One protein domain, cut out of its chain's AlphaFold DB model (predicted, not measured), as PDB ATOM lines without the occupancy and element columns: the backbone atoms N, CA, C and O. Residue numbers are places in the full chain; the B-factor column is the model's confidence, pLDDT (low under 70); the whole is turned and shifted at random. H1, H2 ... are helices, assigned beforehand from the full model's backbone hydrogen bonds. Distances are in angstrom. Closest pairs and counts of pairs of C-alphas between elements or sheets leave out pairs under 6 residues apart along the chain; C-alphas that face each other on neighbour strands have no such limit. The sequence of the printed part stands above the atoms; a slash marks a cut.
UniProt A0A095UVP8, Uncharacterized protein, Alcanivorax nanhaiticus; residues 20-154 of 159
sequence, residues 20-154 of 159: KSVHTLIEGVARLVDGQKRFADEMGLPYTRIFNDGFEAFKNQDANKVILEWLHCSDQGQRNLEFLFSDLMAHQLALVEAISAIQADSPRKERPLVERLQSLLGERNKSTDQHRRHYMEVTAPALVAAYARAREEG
ATOM      1  N   LYS A  20     438.342 432.966 904.133       67.44
ATOM      2  CA  LYS A  20     439.262 433.984 903.605       67.44
ATOM      3  C   LYS A  20     439.163 434.130 902.080       67.44
ATOM      4  O   LYS A  20     439.192 435.241 901.574       67.44
ATOM      5  N   SER A  21     439.016 433.024 901.350       72.56
ATOM      6  CA  SER A  21     438.877 433.034 899.887       72.56
ATOM      7  C   SER A  21     437.550 433.642 899.435       72.56
ATOM      8  O   SER A  21     437.517 434.339 898.426       72.56
ATOM      9  N   VAL A  22     436.473 433.403 900.190       75.25
ATOM     10  CA  VAL A  22     435.159 434.006 899.923       75.25
ATOM     11  C   VAL A  22     435.214 435.516 900.147       75.25
ATOM     12  O   VAL A  22     434.809 436.269 899.270       75.25
ATOM     13  N   HIS A  23     435.799 435.960 901.261       78.38
ATOM     14  CA  HIS A  23     435.971 437.383 901.550       78.38
ATOM     15  C   HIS A  23     436.774 438.109 900.463       78.38
ATOM     16  O   HIS A  23     436.326 439.124 899.945       78.38
ATOM     17  N   THR A  24     437.922 437.558 900.051       81.50
ATOM     18  CA  THR A  24     438.745 438.164 898.992       81.50
ATOM     19  C   THR A  24     438.016 438.237 897.649       81.50
ATOM     20  O   THR A  24     438.210 439.194 896.901       81.50
ATOM     21  N   LEU A  25     437.170 437.253 897.326       82.06
ATOM     22  CA  LEU A  25     436.355 437.304 896.113       82.06
ATOM     23  C   LEU A  25     435.320 438.430 896.190       82.06
ATOM     24  O   LEU A  25     435.189 439.189 895.235       82.06
ATOM     25  N   ILE A  26     434.624 438.556 897.321       88.31
ATOM     26  CA  ILE A  26     433.628 439.611 897.538       88.31
ATOM     27  C   ILE A  26     434.279 440.989 897.444       88.31
ATOM     28  O   ILE A  26     433.787 441.831 896.699       88.31
ATOM     29  N   GLU A  27     435.430 441.182 898.090       88.75
ATOM     30  CA  GLU A  27     436.214 442.416 897.972       88.75
ATOM     31  C   GLU A  27     436.614 442.709 896.528       88.75
ATOM     32  O   GLU A  27     436.570 443.858 896.090       88.75
ATOM     33  N   GLY A  28     436.993 441.680 895.769       88.00
ATOM     34  CA  GLY A  28     437.299 441.813 894.348       88.00
ATOM     35  C   GLY A  28     436.099 442.307 893.541       88.00
ATOM     36  O   GLY A  28     436.234 443.250 892.766       88.00
ATOM     37  N   VAL A  29     434.922 441.710 893.745       89.94
ATOM     38  CA  VAL A  29     433.690 442.108 893.044       89.94
ATOM     39  C   VAL A  29     433.238 443.504 893.474       89.94
ATOM     40  O   VAL A  29     432.897 444.317 892.619       89.94
ATOM     41  N   ALA A  30     433.309 443.831 894.765       91.25
ATOM     42  CA  ALA A  30     432.997 445.164 895.274       91.25
ATOM     43  C   ALA A  30     433.885 446.239 894.628       91.25
ATOM     44  O   ALA A  30     433.381 447.250 894.149       91.25
ATOM     45  N   ARG A  31     435.192 445.979 894.495       91.44
ATOM     46  CA  ARG A  31     436.113 446.888 893.791       91.44
ATOM     47  C   ARG A  31     435.778 447.059 892.310       91.44
ATOM     48  O   ARG A  31     436.026 448.132 891.769       91.44
ATOM     49  N   LEU A  32     435.233 446.036 891.645       89.81
ATOM     50  CA  LEU A  32     434.752 446.173 890.264       89.81
ATOM     51  C   LEU A  32     433.532 447.096 890.192       89.81
ATOM     52  O   LEU A  32     433.483 447.957 889.316       89.81
ATOM     53  N   VAL A  33     432.591 446.959 891.131       90.50
ATOM     54  CA  VAL A  33     431.423 447.848 891.243       90.50
ATOM     55  C   VAL A  33     431.863 449.289 891.480       90.50
ATOM     56  O   VAL A  33     431.453 450.185 890.746       90.50
ATOM     57  N   ASP A  34     432.742 449.516 892.455       89.56
ATOM     58  CA  ASP A  34     433.251 450.855 892.759       89.56
ATOM     59  C   ASP A  34     434.033 451.450 891.583       89.56
ATOM     60  O   ASP A  34     433.887 452.633 891.279       89.56
ATOM     61  N   GLY A  35     434.815 450.627 890.878       88.00
ATOM     62  CA  GLY A  35     435.511 451.033 889.660       88.00
ATOM     63  C   GLY A  35     434.551 451.514 888.572       88.00
ATOM     64  O   GLY A  35     434.785 452.558 887.972       88.00
ATOM     65  N   GLN A  36     433.441 450.806 888.356       86.88
ATOM     66  CA  GLN A  36     432.422 451.214 887.387       86.88
ATOM     67  C   GLN A  36     431.661 452.471 887.806       86.88
ATOM     68  O   GLN A  36     431.405 453.325 886.960       86.88
ATOM     69  N   LYS A  37     431.331 452.619 889.095       87.25
ATOM     70  CA  LYS A  37     430.712 453.845 889.628       87.25
ATOM     71  C   LYS A  37     431.623 455.050 889.413       87.25
ATOM     72  O   LYS A  37     431.206 456.042 888.832       87.25
ATOM     73  N   ARG A  38     432.891 454.926 889.802       87.56
ATOM     74  CA  ARG A  38     433.882 455.984 889.601       87.56
ATOM     75  C   ARG A  38     434.048 456.329 888.124       87.56
ATOM     76  O   ARG A  38     434.100 457.498 887.766       87.56
ATOM     77  N   PHE A  39     434.115 455.319 887.267       83.81
ATOM     78  CA  PHE A  39     434.223 455.531 885.831       83.81
ATOM     79  C   PHE A  39     432.999 456.263 885.262       83.81
ATOM     80  O   PHE A  39     433.136 457.160 884.435       83.81
ATOM     81  N   ALA A  40     431.799 455.929 885.735       83.88
ATOM     82  CA  ALA A  40     430.587 456.645 885.375       83.88
ATOM     83  C   ALA A  40     430.645 458.129 885.767       83.88
ATOM     84  O   ALA A  40     430.279 458.974 884.954       83.88
ATOM     85  N   ASP A  41     431.146 458.440 886.968       86.62
ATOM     86  CA  ASP A  41     431.339 459.823 887.423       86.62
ATOM     87  C   ASP A  41     432.325 460.578 886.536       86.62
ATOM     88  O   ASP A  41     432.038 461.690 886.097       86.62
ATOM     89  N   GLU A  42     433.468 459.955 886.241       84.88
ATOM     90  CA  GLU A  42     434.519 460.532 885.396       84.88
ATOM     91  C   GLU A  42     434.007 460.831 883.978       84.88
ATOM     92  O   GLU A  42     434.408 461.823 883.374       84.88
ATOM     93  N   MET A  43     433.073 460.025 883.469       78.69
ATOM     94  CA  MET A  43     432.487 460.182 882.133       78.69
ATOM     95  C   MET A  43     431.166 460.970 882.124       78.69
ATOM     96  O   MET A  43     430.543 461.116 881.070       78.69
ATOM     97  N   GLY A  44     430.705 461.461 883.281       81.25
ATOM     98  CA  GLY A  44     429.433 462.178 883.415       81.25
ATOM     99  C   GLY A  44     428.204 461.333 883.053       81.25
ATOM    100  O   GLY A  44     427.186 461.867 882.603       81.25
ATOM    101  N   LEU A  45     428.294 460.010 883.204       81.06
ATOM    102  CA  LEU A  45     427.228 459.077 882.860       81.06
ATOM    103  C   LEU A  45     426.330 458.803 884.068       81.06
ATOM    104  O   LEU A  45     426.823 458.493 885.152       81.06
ATOM    105  N   PRO A  46     424.996 458.831 883.899       82.38
ATOM    106  CA  PRO A  46     424.108 458.445 884.979       82.38
ATOM    107  C   PRO A  46     424.278 456.955 885.272       82.38
ATOM    108  O   PRO A  46     424.236 456.119 884.370       82.38
ATOM    109  N   TYR A  47     424.420 456.616 886.550       80.94
ATOM    110  CA  TYR A  47     424.666 455.248 886.999       80.94
ATOM    111  C   TYR A  47     423.587 454.239 886.557       80.94
ATOM    112  O   TYR A  47     423.901 453.074 886.341       80.94
ATOM    113  N   THR A  48     422.346 454.680 886.317       78.44
ATOM    114  CA  THR A  48     421.262 453.854 885.745       78.44
ATOM    115  C   THR A  48     421.544 453.354 884.325       78.44
ATOM    116  O   THR A  48     420.867 452.458 883.843       78.44
ATOM    117  N   ARG A  49     422.536 453.926 883.631       73.75
ATOM    118  CA  ARG A  49     423.023 453.442 882.328       73.75
ATOM    119  C   ARG A  49     424.110 452.378 882.467       73.75
ATOM    120  O   ARG A  49     424.479 451.763 881.471       73.75
ATOM    121  N   ILE A  50     424.678 452.222 883.658       74.00
ATOM    122  CA  ILE A  50     425.831 451.349 883.938       74.00
ATOM    123  C   ILE A  50     425.470 450.221 884.905       74.00
ATOM    124  O   ILE A  50     426.198 449.240 884.994       74.00
ATOM    125  N   PHE A  51     424.328 450.341 885.575       78.38
ATOM    126  CA  PHE A  51     423.708 449.307 886.383       78.38
ATOM    127  C   PHE A  51     422.199 449.388 886.139       78.38
ATOM    128  O   PHE A  51     421.559 450.351 886.568       78.38
ATOM    129  N   ASN A  52     421.625 448.419 885.421       69.81
ATOM    130  CA  ASN A  52     420.207 448.470 885.048       69.81
ATOM    131  C   ASN A  52     419.310 448.153 886.250       69.81
ATOM    132  O   ASN A  52     418.398 448.914 886.559       69.81
ATOM    133  N   ASP A  53     419.613 447.058 886.955       68.56
ATOM    134  CA  ASP A  53     418.744 446.521 888.012       68.56
ATOM    135  C   ASP A  53     419.429 446.474 889.394       68.56
ATOM    136  O   ASP A  53     418.760 446.426 890.424       68.56
ATOM    137  N   GLY A  54     420.767 446.533 889.450       65.56
ATOM    138  CA  GLY A  54     421.527 446.466 890.709       65.56
ATOM    139  C   GLY A  54     421.807 447.817 891.375       65.56
ATOM    140  O   GLY A  54     422.232 447.864 892.528       65.56
ATOM    141  N   PHE A  55     421.584 448.925 890.665       71.94
ATOM    142  CA  PHE A  55     422.125 450.232 891.033       71.94
ATOM    143  C   PHE A  55     421.637 450.768 892.385       71.94
ATOM    144  O   PHE A  55     422.434 451.263 893.185       71.94
ATOM    145  N   GLU A  56     420.331 450.678 892.650       77.56
ATOM    146  CA  GLU A  56     419.711 451.285 893.837       77.56
ATOM    147  C   GLU A  56     420.325 450.764 895.141       77.56
ATOM    148  O   GLU A  56     420.505 451.525 896.092       77.56
ATOM    149  N   ALA A  57     420.729 449.491 895.165       81.25
ATOM    150  CA  ALA A  57     421.374 448.889 896.324       81.25
ATOM    151  C   ALA A  57     422.745 449.521 896.626       81.25
ATOM    152  O   ALA A  57     423.102 449.686 897.790       81.25
ATOM    153  N   PHE A  58     423.485 449.951 895.599       84.31
ATOM    154  CA  PHE A  58     424.834 450.513 895.727       84.31
ATOM    155  C   PHE A  58     424.879 452.038 895.917       84.31
ATOM    156  O   PHE A  58     425.971 452.594 896.073       84.31
ATOM    157  N   LYS A  59     423.733 452.738 895.888       78.44
ATOM    158  CA  LYS A  59     423.673 454.197 896.118       78.44
ATOM    159  C   LYS A  59     424.046 454.579 897.542       78.44
ATOM    160  O   LYS A  59     424.848 455.479 897.755       78.44
ATOM    161  N   ASN A  60     423.432 453.894 898.504       79.19
ATOM    162  CA  ASN A  60     423.459 454.281 899.916       79.19
ATOM    163  C   ASN A  60     424.251 453.299 900.783       79.19
ATOM    164  O   ASN A  60     424.274 453.434 902.006       79.19
ATOM    165  N   GLN A  61     424.853 452.283 900.166       81.50
ATOM    166  CA  GLN A  61     425.500 451.192 900.875       81.50
ATOM    167  C   GLN A  61     426.829 450.826 900.229       81.50
ATOM    168  O   GLN A  61     427.031 450.961 899.022       81.50
ATOM    169  N   ASP A  62     427.732 450.349 901.076       88.06
ATOM    170  CA  ASP A  62     429.010 449.787 900.668       88.06
ATOM    171  C   ASP A  62     428.792 448.502 899.849       88.06
ATOM    172  O   ASP A  62     428.010 447.628 900.240       88.06
ATOM    173  N   ALA A  63     429.490 448.378 898.717       89.44
ATOM    174  CA  ALA A  63     429.293 447.266 897.794       89.44
ATOM    175  C   ALA A  63     429.639 445.903 898.419       89.44
ATOM    176  O   ALA A  63     428.967 444.920 898.109       89.44
ATOM    177  N   ASN A  64     430.609 445.827 899.345       90.56
ATOM    178  CA  ASN A  64     430.890 444.571 900.049       90.56
ATOM    179  C   ASN A  64     429.699 444.136 900.894       90.56
ATOM    180  O   ASN A  64     429.343 442.958 900.877       90.56
ATOM    181  N   LYS A  65     429.076 445.073 901.619       89.56
ATOM    182  CA  LYS A  65     427.900 444.777 902.451       89.56
ATOM    183  C   LYS A  65     426.737 444.264 901.611       89.56
ATOM    184  O   LYS A  65     426.196 443.210 901.924       89.56
ATOM    185  N   VAL A  66     426.432 444.942 900.507       90.62
ATOM    186  CA  VAL A  66     425.349 444.542 899.593       90.62
ATOM    187  C   VAL A  66     425.589 443.142 899.017       90.62
ATOM    188  O   VAL A  66     424.692 442.301 899.022       90.62
ATOM    189  N   ILE A  67     426.811 442.855 898.559       90.31
ATOM    190  CA  ILE A  67     427.157 441.548 897.981       90.31
ATOM    191  C   ILE A  67     427.098 440.442 899.044       90.31
ATOM    192  O   ILE A  67     426.590 439.355 898.765       90.31
ATOM    193  N   LEU A  68     427.579 440.706 900.266       89.31
ATOM    194  CA  LEU A  68     427.453 439.775 901.393       89.31
ATOM    195  C   LEU A  68     425.986 439.472 901.705       89.31
ATOM    196  O   LEU A  68     425.621 438.307 901.843       89.31
ATOM    197  N   GLU A  69     425.142 440.499 901.779       89.62
ATOM    198  CA  GLU A  69     423.706 440.343 902.024       89.62
ATOM    199  C   GLU A  69     423.039 439.494 900.936       89.62
ATOM    200  O   GLU A  69     422.304 438.553 901.245       89.62
ATOM    201  N   TRP A  70     423.351 439.741 899.663       90.44
ATOM    202  CA  TRP A  70     422.825 438.942 898.553       90.44
ATOM    203  C   TRP A  70     423.305 437.491 898.573       90.44
ATOM    204  O   TRP A  70     422.547 436.599 898.210       90.44
ATOM    205  N   LEU A  71     424.521 437.213 899.045       86.19
ATOM    206  CA  LEU A  71     424.995 435.836 899.214       86.19
ATOM    207  C   LEU A  71     424.263 435.081 900.336       86.19
ATOM    208  O   LEU A  71     424.230 433.850 900.320       86.19
ATOM    209  N   HIS A  72     423.678 435.795 901.300       84.06
ATOM    210  CA  HIS A  72     422.931 435.211 902.414       84.06
ATOM    211  C   HIS A  72     421.421 435.053 902.146       84.06
ATOM    212  O   HIS A  72     420.771 434.262 902.830       84.06
ATOM    213  N   CYS A  73     420.858 435.736 901.140       78.50
ATOM    214  CA  CYS A  73     419.455 435.601 900.723       78.50
ATOM    215  C   CYS A  73     419.311 434.639 899.532       78.50
ATOM    216  O   CYS A  73     419.886 434.885 898.476       78.50
ATOM    217  N   SER A  74     418.509 433.569 899.656       73.25
ATOM    218  CA  SER A  74     418.565 432.455 898.691       73.25
ATOM    219  C   SER A  74     418.144 432.839 897.268       73.25
ATOM    220  O   SER A  74     418.963 432.754 896.365       73.25
ATOM    221  N   ASP A  75     416.919 433.313 897.043       84.25
ATOM    222  CA  ASP A  75     416.392 433.367 895.667       84.25
ATOM    223  C   ASP A  75     416.482 434.766 895.053       84.25
ATOM    224  O   ASP A  75     416.734 434.923 893.858       84.25
ATOM    225  N   GLN A  76     416.258 435.803 895.864       84.38
ATOM    226  CA  GLN A  76     416.390 437.188 895.412       84.38
ATOM    227  C   GLN A  76     417.860 437.602 895.334       84.38
ATOM    228  O   GLN A  76     418.258 438.287 894.398       84.38
ATOM    229  N   GLY A  77     418.676 437.159 896.293       87.19
ATOM    230  CA  GLY A  77     420.102 437.456 896.315       87.19
ATOM    231  C   GLY A  77     420.843 436.827 895.137       87.19
ATOM    232  O   GLY A  77     421.635 437.504 894.487       87.19
ATOM    233  N   GLN A  78     420.502 435.585 894.776       84.56
ATOM    234  CA  GLN A  78     421.016 434.944 893.560       84.56
ATOM    235  C   GLN A  78     420.674 435.740 892.295       84.56
ATOM    236  O   GLN A  78     421.577 436.046 891.520       84.56
ATOM    237  N   ARG A  79     419.414 436.159 892.120       85.50
ATOM    238  CA  ARG A  79     419.011 436.991 890.973       85.50
ATOM    239  C   ARG A  79     419.739 438.333 890.933       85.50
ATOM    240  O   ARG A  79     420.186 438.756 889.876       85.50
ATOM    241  N   ASN A  80     419.903 438.984 892.083       87.56
ATOM    242  CA  ASN A  80     420.635 440.248 892.160       87.56
ATOM    243  C   ASN A  80     422.109 440.076 891.763       87.56
ATOM    244  O   ASN A  80     422.658 440.919 891.059       87.56
ATOM    245  N   LEU A  81     422.744 438.971 892.170       86.94
ATOM    246  CA  LEU A  81     424.110 438.643 891.758       86.94
ATOM    247  C   LEU A  81     424.192 438.342 890.257       86.94
ATOM    248  O   LEU A  81     425.126 438.802 889.606       86.94
ATOM    249  N   GLU A  82     423.224 437.619 889.691       85.25
ATOM    250  CA  GLU A  82     423.146 437.378 888.244       85.25
ATOM    251  C   GLU A  82     423.039 438.689 887.457       85.25
ATOM    252  O   GLU A  82     423.801 438.897 886.509       85.25
ATOM    253  N   PHE A  83     422.161 439.604 887.880       84.69
ATOM    254  CA  PHE A  83     422.042 440.924 887.261       84.69
ATOM    255  C   PHE A  83     423.319 441.743 887.408       84.69
ATOM    256  O   PHE A  83     423.785 442.304 886.419       84.69
ATOM    257  N   LEU A  84     423.945 441.733 888.588       87.00
ATOM    258  CA  LEU A  84     425.228 442.395 888.802       87.00
ATOM    259  C   LEU A  84     426.299 441.876 887.833       87.00
ATOM    260  O   LEU A  84     426.959 442.668 887.170       87.00
ATOM    261  N   PHE A  85     426.486 440.559 887.720       85.88
ATOM    262  CA  PHE A  85     427.490 440.008 886.806       85.88
ATOM    263  C   PHE A  85     427.148 440.263 885.334       85.88
ATOM    264  O   PHE A  85     428.059 440.476 884.532       85.88
ATOM    265  N   SER A  86     425.860 440.281 884.981       82.00
ATOM    266  CA  SER A  86     425.404 440.666 883.644       82.00
ATOM    267  C   SER A  86     425.748 442.126 883.333       82.00
ATOM    268  O   SER A  86     426.310 442.393 882.271       82.00
ATOM    269  N   ASP A  87     425.484 443.052 884.260       82.75
ATOM    270  CA  ASP A  87     425.847 444.471 884.149       82.75
ATOM    271  C   ASP A  87     427.374 444.645 884.040       82.75
ATOM    272  O   ASP A  87     427.867 445.288 883.109       82.75
ATOM    273  N   LEU A  88     428.144 443.983 884.917       84.62
ATOM    274  CA  LEU A  88     429.611 444.028 884.903       84.62
ATOM    275  C   LEU A  88     430.184 443.594 883.542       84.62
ATOM    276  O   LEU A  88     431.070 444.253 882.993       84.62
ATOM    277  N   MET A  89     429.665 442.495 882.991       80.56
ATOM    278  CA  MET A  89     430.090 441.940 881.706       80.56
ATOM    279  C   MET A  89     429.673 442.821 880.523       80.56
ATOM    280  O   MET A  89     430.461 443.063 879.608       80.56
ATOM    281  N   ALA A  90     428.435 443.313 880.531       75.94
ATOM    282  CA  ALA A  90     427.921 444.175 879.475       75.94
ATOM    283  C   ALA A  90     428.702 445.494 879.400       75.94
ATOM    284  O   ALA A  90     429.034 445.953 878.308       75.94
ATOM    285  N   HIS A  91     429.081 446.053 880.549       80.25
ATOM    286  CA  HIS A  91     429.945 447.226 880.606       80.25
ATOM    287  C   HIS A  91     431.341 446.959 880.018       80.25
ATOM    288  O   HIS A  91     431.849 447.774 879.252       80.25
ATOM    289  N   GLN A  92     431.953 445.805 880.314       81.12
ATOM    290  CA  GLN A  92     433.240 445.421 879.715       81.12
ATOM    291  C   GLN A  92     433.158 445.332 878.185       81.12
ATOM    292  O   GLN A  92     434.060 445.802 877.496       81.12
ATOM    293  N   LEU A  93     432.068 444.781 877.649       76.75
ATOM    294  CA  LEU A  93     431.816 444.756 876.206       76.75
ATOM    295  C   LEU A  93     431.652 446.170 875.636       76.75
ATOM    296  O   LEU A  93     432.297 446.501 874.646       76.75
ATOM    297  N   ALA A  94     430.857 447.019 876.288       76.88
ATOM    298  CA  ALA A  94     430.642 448.400 875.861       76.88
ATOM    299  C   ALA A  94     431.948 449.218 875.826       76.88
ATOM    300  O   ALA A  94     432.158 450.003 874.905       76.88
ATOM    301  N   LEU A  95     432.852 449.000 876.786       80.00
ATOM    302  CA  LEU A  95     434.191 449.598 876.785       80.00
ATOM    303  C   LEU A  95     435.035 449.129 875.599       80.00
ATOM    304  O   LEU A  95     435.701 449.941 874.959       80.00
ATOM    305  N   VAL A  96     435.006 447.828 875.295       78.88
ATOM    306  CA  VAL A  96     435.722 447.281 874.138       78.88
ATOM    307  C   VAL A  96     435.210 447.927 872.852       78.88
ATOM    308  O   VAL A  96     436.019 448.425 872.074       78.88
ATOM    309  N   GLU A  97     433.894 448.009 872.655       74.06
ATOM    310  CA  GLU A  97     433.297 448.695 871.498       74.06
ATOM    311  C   GLU A  97     433.696 450.169 871.423       74.06
ATOM    312  O   GLU A  97     434.068 450.657 870.357       74.06
ATOM    313  N   ALA A  98     433.689 450.872 872.558       77.00
ATOM    314  CA  ALA A  98     434.081 452.274 872.599       77.00
ATOM    315  C   ALA A  98     435.527 452.480 872.132       77.00
ATOM    316  O   ALA A  98     435.794 453.323 871.277       77.00
ATOM    317  N   ILE A  99     436.452 451.649 872.621       78.19
ATOM    318  CA  ILE A  99     437.852 451.650 872.177       78.19
ATOM    319  C   ILE A  99     437.953 451.334 870.679       78.19
ATOM    320  O   ILE A  99     438.744 451.951 869.966       78.19
ATOM    321  N   SER A 100     437.136 450.401 870.191       72.69
ATOM    322  CA  SER A 100     437.093 449.997 868.780       72.69
ATOM    323  C   SER A 100     436.706 451.142 867.862       72.69
ATOM    324  O   SER A 100     437.364 451.368 866.850       72.69
ATOM    325  N   ALA A 101     435.654 451.874 868.229       73.06
ATOM    326  CA  ALA A 101     435.171 453.012 867.462       73.06
ATOM    327  C   ALA A 101     436.253 454.096 867.356       73.06
ATOM    328  O   ALA A 101     436.554 454.569 866.265       73.06
ATOM    329  N   ILE A 102     436.935 454.400 868.464       73.56
ATOM    330  CA  ILE A 102     438.036 455.376 868.482       73.56
ATOM    331  C   ILE A 102     439.205 454.921 867.597       73.56
ATOM    332  O   ILE A 102     439.842 455.745 866.936       73.56
ATOM    333  N   GLN A 103     439.515 453.620 867.590       71.50
ATOM    334  CA  GLN A 103     440.552 453.055 866.726       71.50
ATOM    335  C   GLN A 103     440.165 453.109 865.246       71.50
ATOM    336  O   GLN A 103     441.035 453.370 864.419       71.50
ATOM    337  N   ALA A 104     438.892 452.897 864.904       68.12
ATOM    338  CA  ALA A 104     438.406 453.016 863.530       68.12
ATOM    339  C   ALA A 104     438.570 454.444 862.981       68.12
ATOM    340  O   ALA A 104     438.907 454.612 861.808       68.12
ATOM    341  N   ASP A 105     438.440 455.449 863.849       66.06
ATOM    342  CA  ASP A 105     438.689 456.862 863.537       66.06
ATOM    343  C   ASP A 105     440.181 457.252 863.604       66.06
ATOM    344  O   ASP A 105     440.555 458.411 863.400       66.06
ATOM    345  N   SER A 106     441.074 456.305 863.908       64.62
ATOM    346  CA  SER A 106     442.517 456.531 863.949       64.62
ATOM    347  C   SER A 106     443.178 456.139 862.619       64.62
ATOM    348  O   SER A 106     442.961 455.037 862.112       64.62
ATOM    349  N   PRO A 107     444.069 456.974 862.048       58.84
ATOM    350  CA  PRO A 107     444.758 456.664 860.792       58.84
ATOM    351  C   PRO A 107     445.741 455.480 860.896       58.84
ATOM    352  O   PRO A 107     446.231 454.991 859.875       58.84
ATOM    353  N   ARG A 108     446.041 454.990 862.111       59.31
ATOM    354  CA  ARG A 108     446.866 453.795 862.332       59.31
ATOM    355  C   ARG A 108     445.991 452.540 862.325       59.31
ATOM    356  O   ARG A 108     445.359 452.204 863.318       59.31
ATOM    357  N   LYS A 109     445.997 451.830 861.193       55.69
ATOM    358  CA  LYS A 109     445.341 450.524 861.021       55.69
ATOM    359  C   LYS A 109     446.108 449.418 861.748       55.69
ATOM    360  O   LYS A 109     446.821 448.639 861.122       55.69
ATOM    361  N   GLU A 110     445.929 449.319 863.057       56.12
ATOM    362  CA  GLU A 110     446.199 448.076 863.779       56.12
ATOM    363  C   GLU A 110     444.883 447.305 863.906       56.12
ATOM    364  O   GLU A 110     443.913 447.809 864.469       56.12
ATOM    365  N   ARG A 111     444.814 446.093 863.339       58.31
ATOM    366  CA  ARG A 111     443.674 445.201 863.593       58.31
ATOM    367  C   ARG A 111     443.830 444.523 864.951       58.31
ATOM    368  O   ARG A 111     444.937 444.136 865.323       58.31
ATOM    369  N   PRO A 112     442.736 444.414 865.712       59.91
ATOM    370  CA  PRO A 112     442.699 445.144 866.962       59.91
ATOM    371  C   PRO A 112     442.498 444.187 868.136       59.91
ATOM    372  O   PRO A 112     441.771 443.197 868.045       59.91
ATOM    373  N   LEU A 113     443.120 444.500 869.274       63.06
ATOM    374  CA  LEU A 113     442.887 443.857 870.578       63.06
ATOM    375  C   LEU A 113     441.394 443.541 870.818       63.06
ATOM    376  O   LEU A 113     441.042 442.501 871.365       63.06
ATOM    377  N   VAL A 114     440.539 444.430 870.326       61.16
ATOM    378  CA  VAL A 114     439.083 444.357 870.245       61.16
ATOM    379  C   VAL A 114     438.546 443.048 869.675       61.16
ATOM    380  O   VAL A 114     437.760 442.405 870.355       61.16
ATOM    381  N   GLU A 115     438.938 442.628 868.466       64.56
ATOM    382  CA  GLU A 115     438.358 441.435 867.818       64.56
ATOM    383  C   GLU A 115     438.679 440.174 868.645       64.56
ATOM    384  O   GLU A 115     437.876 439.242 868.760       64.56
ATOM    385  N   ARG A 116     439.846 440.172 869.304       67.75
ATOM    386  CA  ARG A 116     440.266 439.121 870.244       67.75
ATOM    387  C   ARG A 116     439.486 439.173 871.560       67.75
ATOM    388  O   ARG A 116     439.178 438.127 872.118       67.75
ATOM    389  N   LEU A 117     439.162 440.360 872.068       66.88
ATOM    390  CA  LEU A 117     438.362 440.513 873.287       66.88
ATOM    391  C   LEU A 117     436.880 440.196 873.040       66.88
ATOM    392  O   LEU A 117     436.279 439.466 873.822       66.88
ATOM    393  N   GLN A 118     436.306 440.659 871.931       65.62
ATOM    394  CA  GLN A 118     434.930 440.366 871.522       65.62
ATOM    395  C   GLN A 118     434.714 438.872 871.286       65.62
ATOM    396  O   GLN A 118     433.703 438.338 871.729       65.62
ATOM    397  N   SER A 119     435.657 438.173 870.646       67.06
ATOM    398  CA  SER A 119     435.560 436.714 870.471       67.06
ATOM    399  C   SER A 119     435.596 435.964 871.808       67.06
ATOM    400  O   SER A 119     434.766 435.086 872.039       67.06
ATOM    401  N   LEU A 120     436.479 436.355 872.735       65.69
ATOM    402  CA  LEU A 120     436.568 435.743 874.068       65.69
ATOM    403  C   LEU A 120     435.324 435.987 874.941       65.69
ATOM    404  O   LEU A 120     434.970 435.137 875.762       65.69
ATOM    405  N   LEU A 121     434.671 437.141 874.789       63.91
ATOM    406  CA  LEU A 121     433.503 437.529 875.587       63.91
ATOM    407  C   LEU A 121     432.172 437.112 874.930       63.91
ATOM    408  O   LEU A 121     431.221 436.760 875.628       63.91
ATOM    409  N   GLY A 122     432.107 437.102 873.596       58.31
ATOM    410  CA  GLY A 122     430.915 436.817 872.795       58.31
ATOM    411  C   GLY A 122     430.528 435.338 872.732       58.31
ATOM    412  O   GLY A 122     429.339 435.026 872.729       58.31
ATOM    413  N   GLU A 123     431.489 434.406 872.768       54.59
ATOM    414  CA  GLU A 123     431.172 432.967 872.832       54.59
ATOM    415  C   GLU A 123     430.553 432.550 874.175       54.59
ATOM    416  O   GLU A 123     429.841 431.547 874.260       54.59
ATOM    417  N   ARG A 124     430.798 433.328 875.234       52.88
ATOM    418  CA  ARG A 124     430.440 432.965 876.608       52.88
ATOM    419  C   ARG A 124     429.043 433.408 877.039       52.88
ATOM    420  O   ARG A 124     428.590 432.960 878.089       52.88
ATOM    421  N   ASN A 125     428.362 434.257 876.264       51.06
ATOM    422  CA  ASN A 125     427.214 435.013 876.765       51.06
ATOM    423  C   ASN A 125     425.976 434.904 875.854       51.06
ATOM    424  O   ASN A 125     425.681 435.787 875.054       51.06
ATOM    425  N   LYS A 126     425.240 433.792 875.983       53.47
ATOM    426  CA  LYS A 126     423.922 433.587 875.345       53.47
ATOM    427  C   LYS A 126     422.733 433.820 876.294       53.47
ATOM    428  O   LYS A 126     421.604 433.600 875.870       53.47
ATOM    429  N   SER A 127     422.939 434.223 877.557       47.75
ATOM    430  CA  SER A 127     421.882 434.117 878.584       47.75
ATOM    431  C   SER A 127     421.153 435.397 879.012       47.75
ATOM    432  O   SER A 127     420.183 435.266 879.746       47.75
ATOM    433  N   THR A 128     421.485 436.602 878.544       56.09
ATOM    434  CA  THR A 128     420.682 437.814 878.856       56.09
ATOM    435  C   THR A 128     420.689 438.805 877.694       56.09
ATOM    436  O   THR A 128     421.320 439.862 877.715       56.09
ATOM    437  N   ASP A 129     419.978 438.450 876.624       59.59
ATOM    438  CA  ASP A 129     420.008 439.194 875.359       59.59
ATOM    439  C   ASP A 129     419.391 440.607 875.473       59.59
ATOM    440  O   ASP A 129     419.772 441.509 874.734       59.59
ATOM    441  N   GLN A 130     418.492 440.840 876.437       63.25
ATOM    442  CA  GLN A 130     417.866 442.149 876.662       63.25
ATOM    443  C   GLN A 130     418.799 443.144 877.368       63.25
ATOM    444  O   GLN A 130     418.962 444.267 876.891       63.25
ATOM    445  N   HIS A 131     419.454 442.738 878.462       63.47
ATOM    446  CA  HIS A 131     420.428 443.587 879.159       63.47
ATOM    447  C   HIS A 131     421.614 443.898 878.256       63.47
ATOM    448  O   HIS A 131     421.990 445.056 878.118       63.47
ATOM    449  N   ARG A 132     422.131 442.896 877.536       66.12
ATOM    450  CA  ARG A 132     423.210 443.099 876.563       66.12
ATOM    451  C   ARG A 132     422.839 444.135 875.499       66.12
ATOM    452  O   ARG A 132     423.641 445.023 875.226       66.12
ATOM    453  N   ARG A 133     421.634 444.055 874.921       67.94
ATOM    454  CA  ARG A 133     421.162 445.040 873.931       67.94
ATOM    455  C   ARG A 133     421.092 446.443 874.516       67.94
ATOM    456  O   ARG A 133     421.633 447.352 873.900       67.94
ATOM    457  N   HIS A 134     420.537 446.611 875.719       68.94
ATOM    458  CA  HIS A 134     420.469 447.929 876.357       68.94
ATOM    459  C   HIS A 134     421.854 448.581 876.470       68.94
ATOM    460  O   HIS A 134     422.027 449.730 876.080       68.94
ATOM    461  N   TYR A 135     422.868 447.843 876.926       69.75
ATOM    462  CA  TYR A 135     424.217 448.402 877.047       69.75
ATOM    463  C   TYR A 135     424.858 448.715 875.702       69.75
ATOM    464  O   TYR A 135     425.498 449.753 875.561       69.75
ATOM    465  N   MET A 136     424.683 447.845 874.712       71.12
ATOM    466  CA  MET A 136     425.252 448.060 873.382       71.12
ATOM    467  C   MET A 136     424.586 449.230 872.650       71.12
ATOM    468  O   MET A 136     425.251 449.946 871.912       71.12
ATOM    469  N   GLU A 137     423.289 449.446 872.864       75.25
ATOM    470  CA  GLU A 137     422.514 450.486 872.177       75.25
ATOM    471  C   GLU A 137     422.554 451.838 872.896       75.25
ATOM    472  O   GLU A 137     422.330 452.873 872.274       75.25
ATOM    473  N   VAL A 138     422.830 451.848 874.202       72.06
ATOM    474  CA  VAL A 138     422.707 453.053 875.031       72.06
ATOM    475  C   VAL A 138     424.022 453.423 875.701       72.06
ATOM    476  O   VAL A 138     424.464 454.570 875.612       72.06
ATOM    477  N   THR A 139     424.657 452.473 876.378       69.38
ATOM    478  CA  THR A 139     425.857 452.733 877.178       69.38
ATOM    479  C   THR A 139     427.086 452.859 876.287       69.38
ATOM    480  O   THR A 139     427.842 453.815 876.431       69.38
ATOM    481  N   ALA A 140     427.262 451.958 875.317       71.56
ATOM    482  CA  ALA A 140     428.409 451.980 874.412       71.56
ATOM    483  C   ALA A 140     428.495 453.282 873.589       71.56
ATOM    484  O   ALA A 140     429.561 453.896 873.601       71.56
ATOM    485  N   PRO A 141     427.414 453.803 872.969       78.50
ATOM    486  CA  PRO A 141     427.480 455.085 872.267       78.50
ATOM    487  C   PRO A 141     427.827 456.261 873.187       78.50
ATOM    488  O   PRO A 141     428.572 457.157 872.792       78.50
ATOM    489  N   ALA A 142     427.327 456.254 874.425       76.25
ATOM    490  CA  ALA A 142     427.652 457.290 875.401       76.25
ATOM    491  C   ALA A 142     429.141 457.255 875.787       76.25
ATOM    492  O   ALA A 142     429.776 458.303 875.890       76.25
ATOM    493  N   LEU A 143     429.713 456.055 875.922       75.88
ATOM    494  CA  LEU A 143     431.143 455.865 876.159       75.88
ATOM    495  C   LEU A 143     431.991 456.328 874.980       75.88
ATOM    496  O   LEU A 143     432.950 457.063 875.192       75.88
ATOM    497  N   VAL A 144     431.622 455.952 873.752       77.75
ATOM    498  CA  VAL A 144     432.291 456.431 872.532       77.75
ATOM    499  C   VAL A 144     432.364 457.956 872.539       77.75
ATOM    500  O   VAL A 144     433.443 458.521 872.383       77.75
ATOM    501  N   ALA A 145     431.232 458.623 872.781       78.12
ATOM    502  CA  ALA A 145     431.162 460.079 872.793       78.12
ATOM    503  C   ALA A 145     432.025 460.703 873.901       78.12
ATOM    504  O   ALA A 145     432.736 461.673 873.650       78.12
ATOM    505  N   ALA A 146     431.985 460.153 875.117       74.38
ATOM    506  CA  ALA A 146     432.774 460.657 876.236       74.38
ATOM    507  C   ALA A 146     434.286 460.501 875.993       74.38
ATOM    508  O   ALA A 146     435.047 461.442 876.214       74.38
ATOM    509  N   TYR A 147     434.728 459.364 875.451       69.75
ATOM    510  CA  TYR A 147     436.135 459.166 875.105       69.75
ATOM    511  C   TYR A 147     436.589 460.021 873.914       69.75
ATOM    512  O   TYR A 147     437.721 460.505 873.916       69.75
ATOM    513  N   ALA A 148     435.734 460.213 872.905       73.50
ATOM    514  CA  ALA A 148     436.035 461.093 871.777       73.50
ATOM    515  C   ALA A 148     436.276 462.535 872.254       73.50
ATOM    516  O   ALA A 148     437.294 463.125 871.901       73.50
ATOM    517  N   ARG A 149     435.419 463.049 873.148       72.56
ATOM    518  CA  ARG A 149     435.599 464.372 873.775       72.56
ATOM    519  C   ARG A 149     436.890 464.464 874.584       72.56
ATOM    520  O   ARG A 149     437.673 465.383 874.375       72.56
ATOM    521  N   ALA A 150     437.164 463.483 875.445       70.19
ATOM    522  CA  ALA A 150     438.397 463.461 876.236       70.19
ATOM    523  C   ALA A 150     439.665 463.457 875.355       70.19
ATOM    524  O   ALA A 150     440.688 464.038 875.720       70.19
ATOM    525  N   ARG A 151     439.610 462.822 874.174       68.31
ATOM    526  CA  ARG A 151     440.700 462.857 873.188       68.31
ATOM    527  C   ARG A 151     440.876 464.246 872.568       68.31
ATOM    528  O   ARG A 151     442.016 464.650 872.358       68.31
ATOM    529  N   GLU A 152     439.790 464.944 872.255       70.31
ATOM    530  CA  GLU A 152     439.824 466.306 871.703       70.31
ATOM    531  C   GLU A 152     440.406 467.296 872.725       70.31
ATOM    532  O   GLU A 152     441.370 467.992 872.414       70.31
ATOM    533  N   GLU A 153     439.928 467.261 873.972       68.56
ATOM    534  CA  GLU A 153     440.417 468.105 875.077       68.56
ATOM    535  C   GLU A 153     441.897 467.842 875.412       68.56
ATOM    536  O   GLU A 153     442.670 468.766 875.670       68.56
ATOM    537  N   GLY A 154     442.335 466.580 875.359       56.84
ATOM    538  CA  GLY A 154     443.743 466.217 875.530       56.84
ATOM    539  C   GLY A 154     444.639 466.642 874.359       56.84
ATOM    540  O   GLY A 154     445.846 466.800 874.544       56.84
TER     541      GLY A 154
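AT A GLANCE: This is residues 20 to 154 of the 159 residues of an uncharacterized protein of Alcanivorax nanhaiticus (UniProt A0A095UVP8). One long helix, H4, makes the core and the long axis; H6 crosses it, H5 folds back along its later part, and H3 folds back from its beginning. H1 packs slantwise on H3, with short H2 near both. The printed part has 135 residues with six named helices, H1 to H6 in chain order, and no named strand: all helix. It is compact, with a radius of gyration of the C-alphas of 16.1 A, but elongated, spanning 52 by 33 by 30 A.

HOW THE PARTS SIT: H1, residues 20 to 42, touches H3, residues 63 to 72, with residues 26 to 34 alone, at a steep tilt of 47 degrees, opposite ways; the closest C-alphas, of Ala 30 and Ala 63, are 4.9 A apart. H2, residues 55 to 59, is close to H3 but not clearly touching, the closest C-alphas, of Ala 57 and Val 66, being 6.7 A apart. H3 and the hub H4, residues 75 to 104, form a helical hairpin, closest at the C-alphas of Trp 70 and Gly 77, 3.8 A. H4 and H5, residues 113 to 122, form another, at a shallow tilt of 27 degrees, closest at the C-alphas of Val 96 and Val 114, 5.9 A. H6, residues 129 to 154, touches H4 at a steep tilt of 43 degrees, the same way, closest at the C-alphas of Ala 94 and Ala 140, 4.5 A. H1 and H6 are apart. Every O i to N i+4 pair is within hydrogen-bond range in H1 to H5, and 19 of 22 in H6.

IN THESE COORDINATES: H1 begins at C-alpha 20 (439.262, 433.984, 903.605) and is 32.5 A long. H2 is 6.6 A, H3 14.4 A, H4 43.6 A and H5 14.1 A. H6, 36.0 A, has a kink of 29 degrees near residue 140 and ends at C-alpha 154 (443.743, 466.217, 875.530).

THE WHOLE: The C-alphas farthest apart, of Ser 74 and Pro 107, are 52.0 A apart. The printed part has no cut; the link from H1 to H2 is long. Low-confidence residues include 104 to 135.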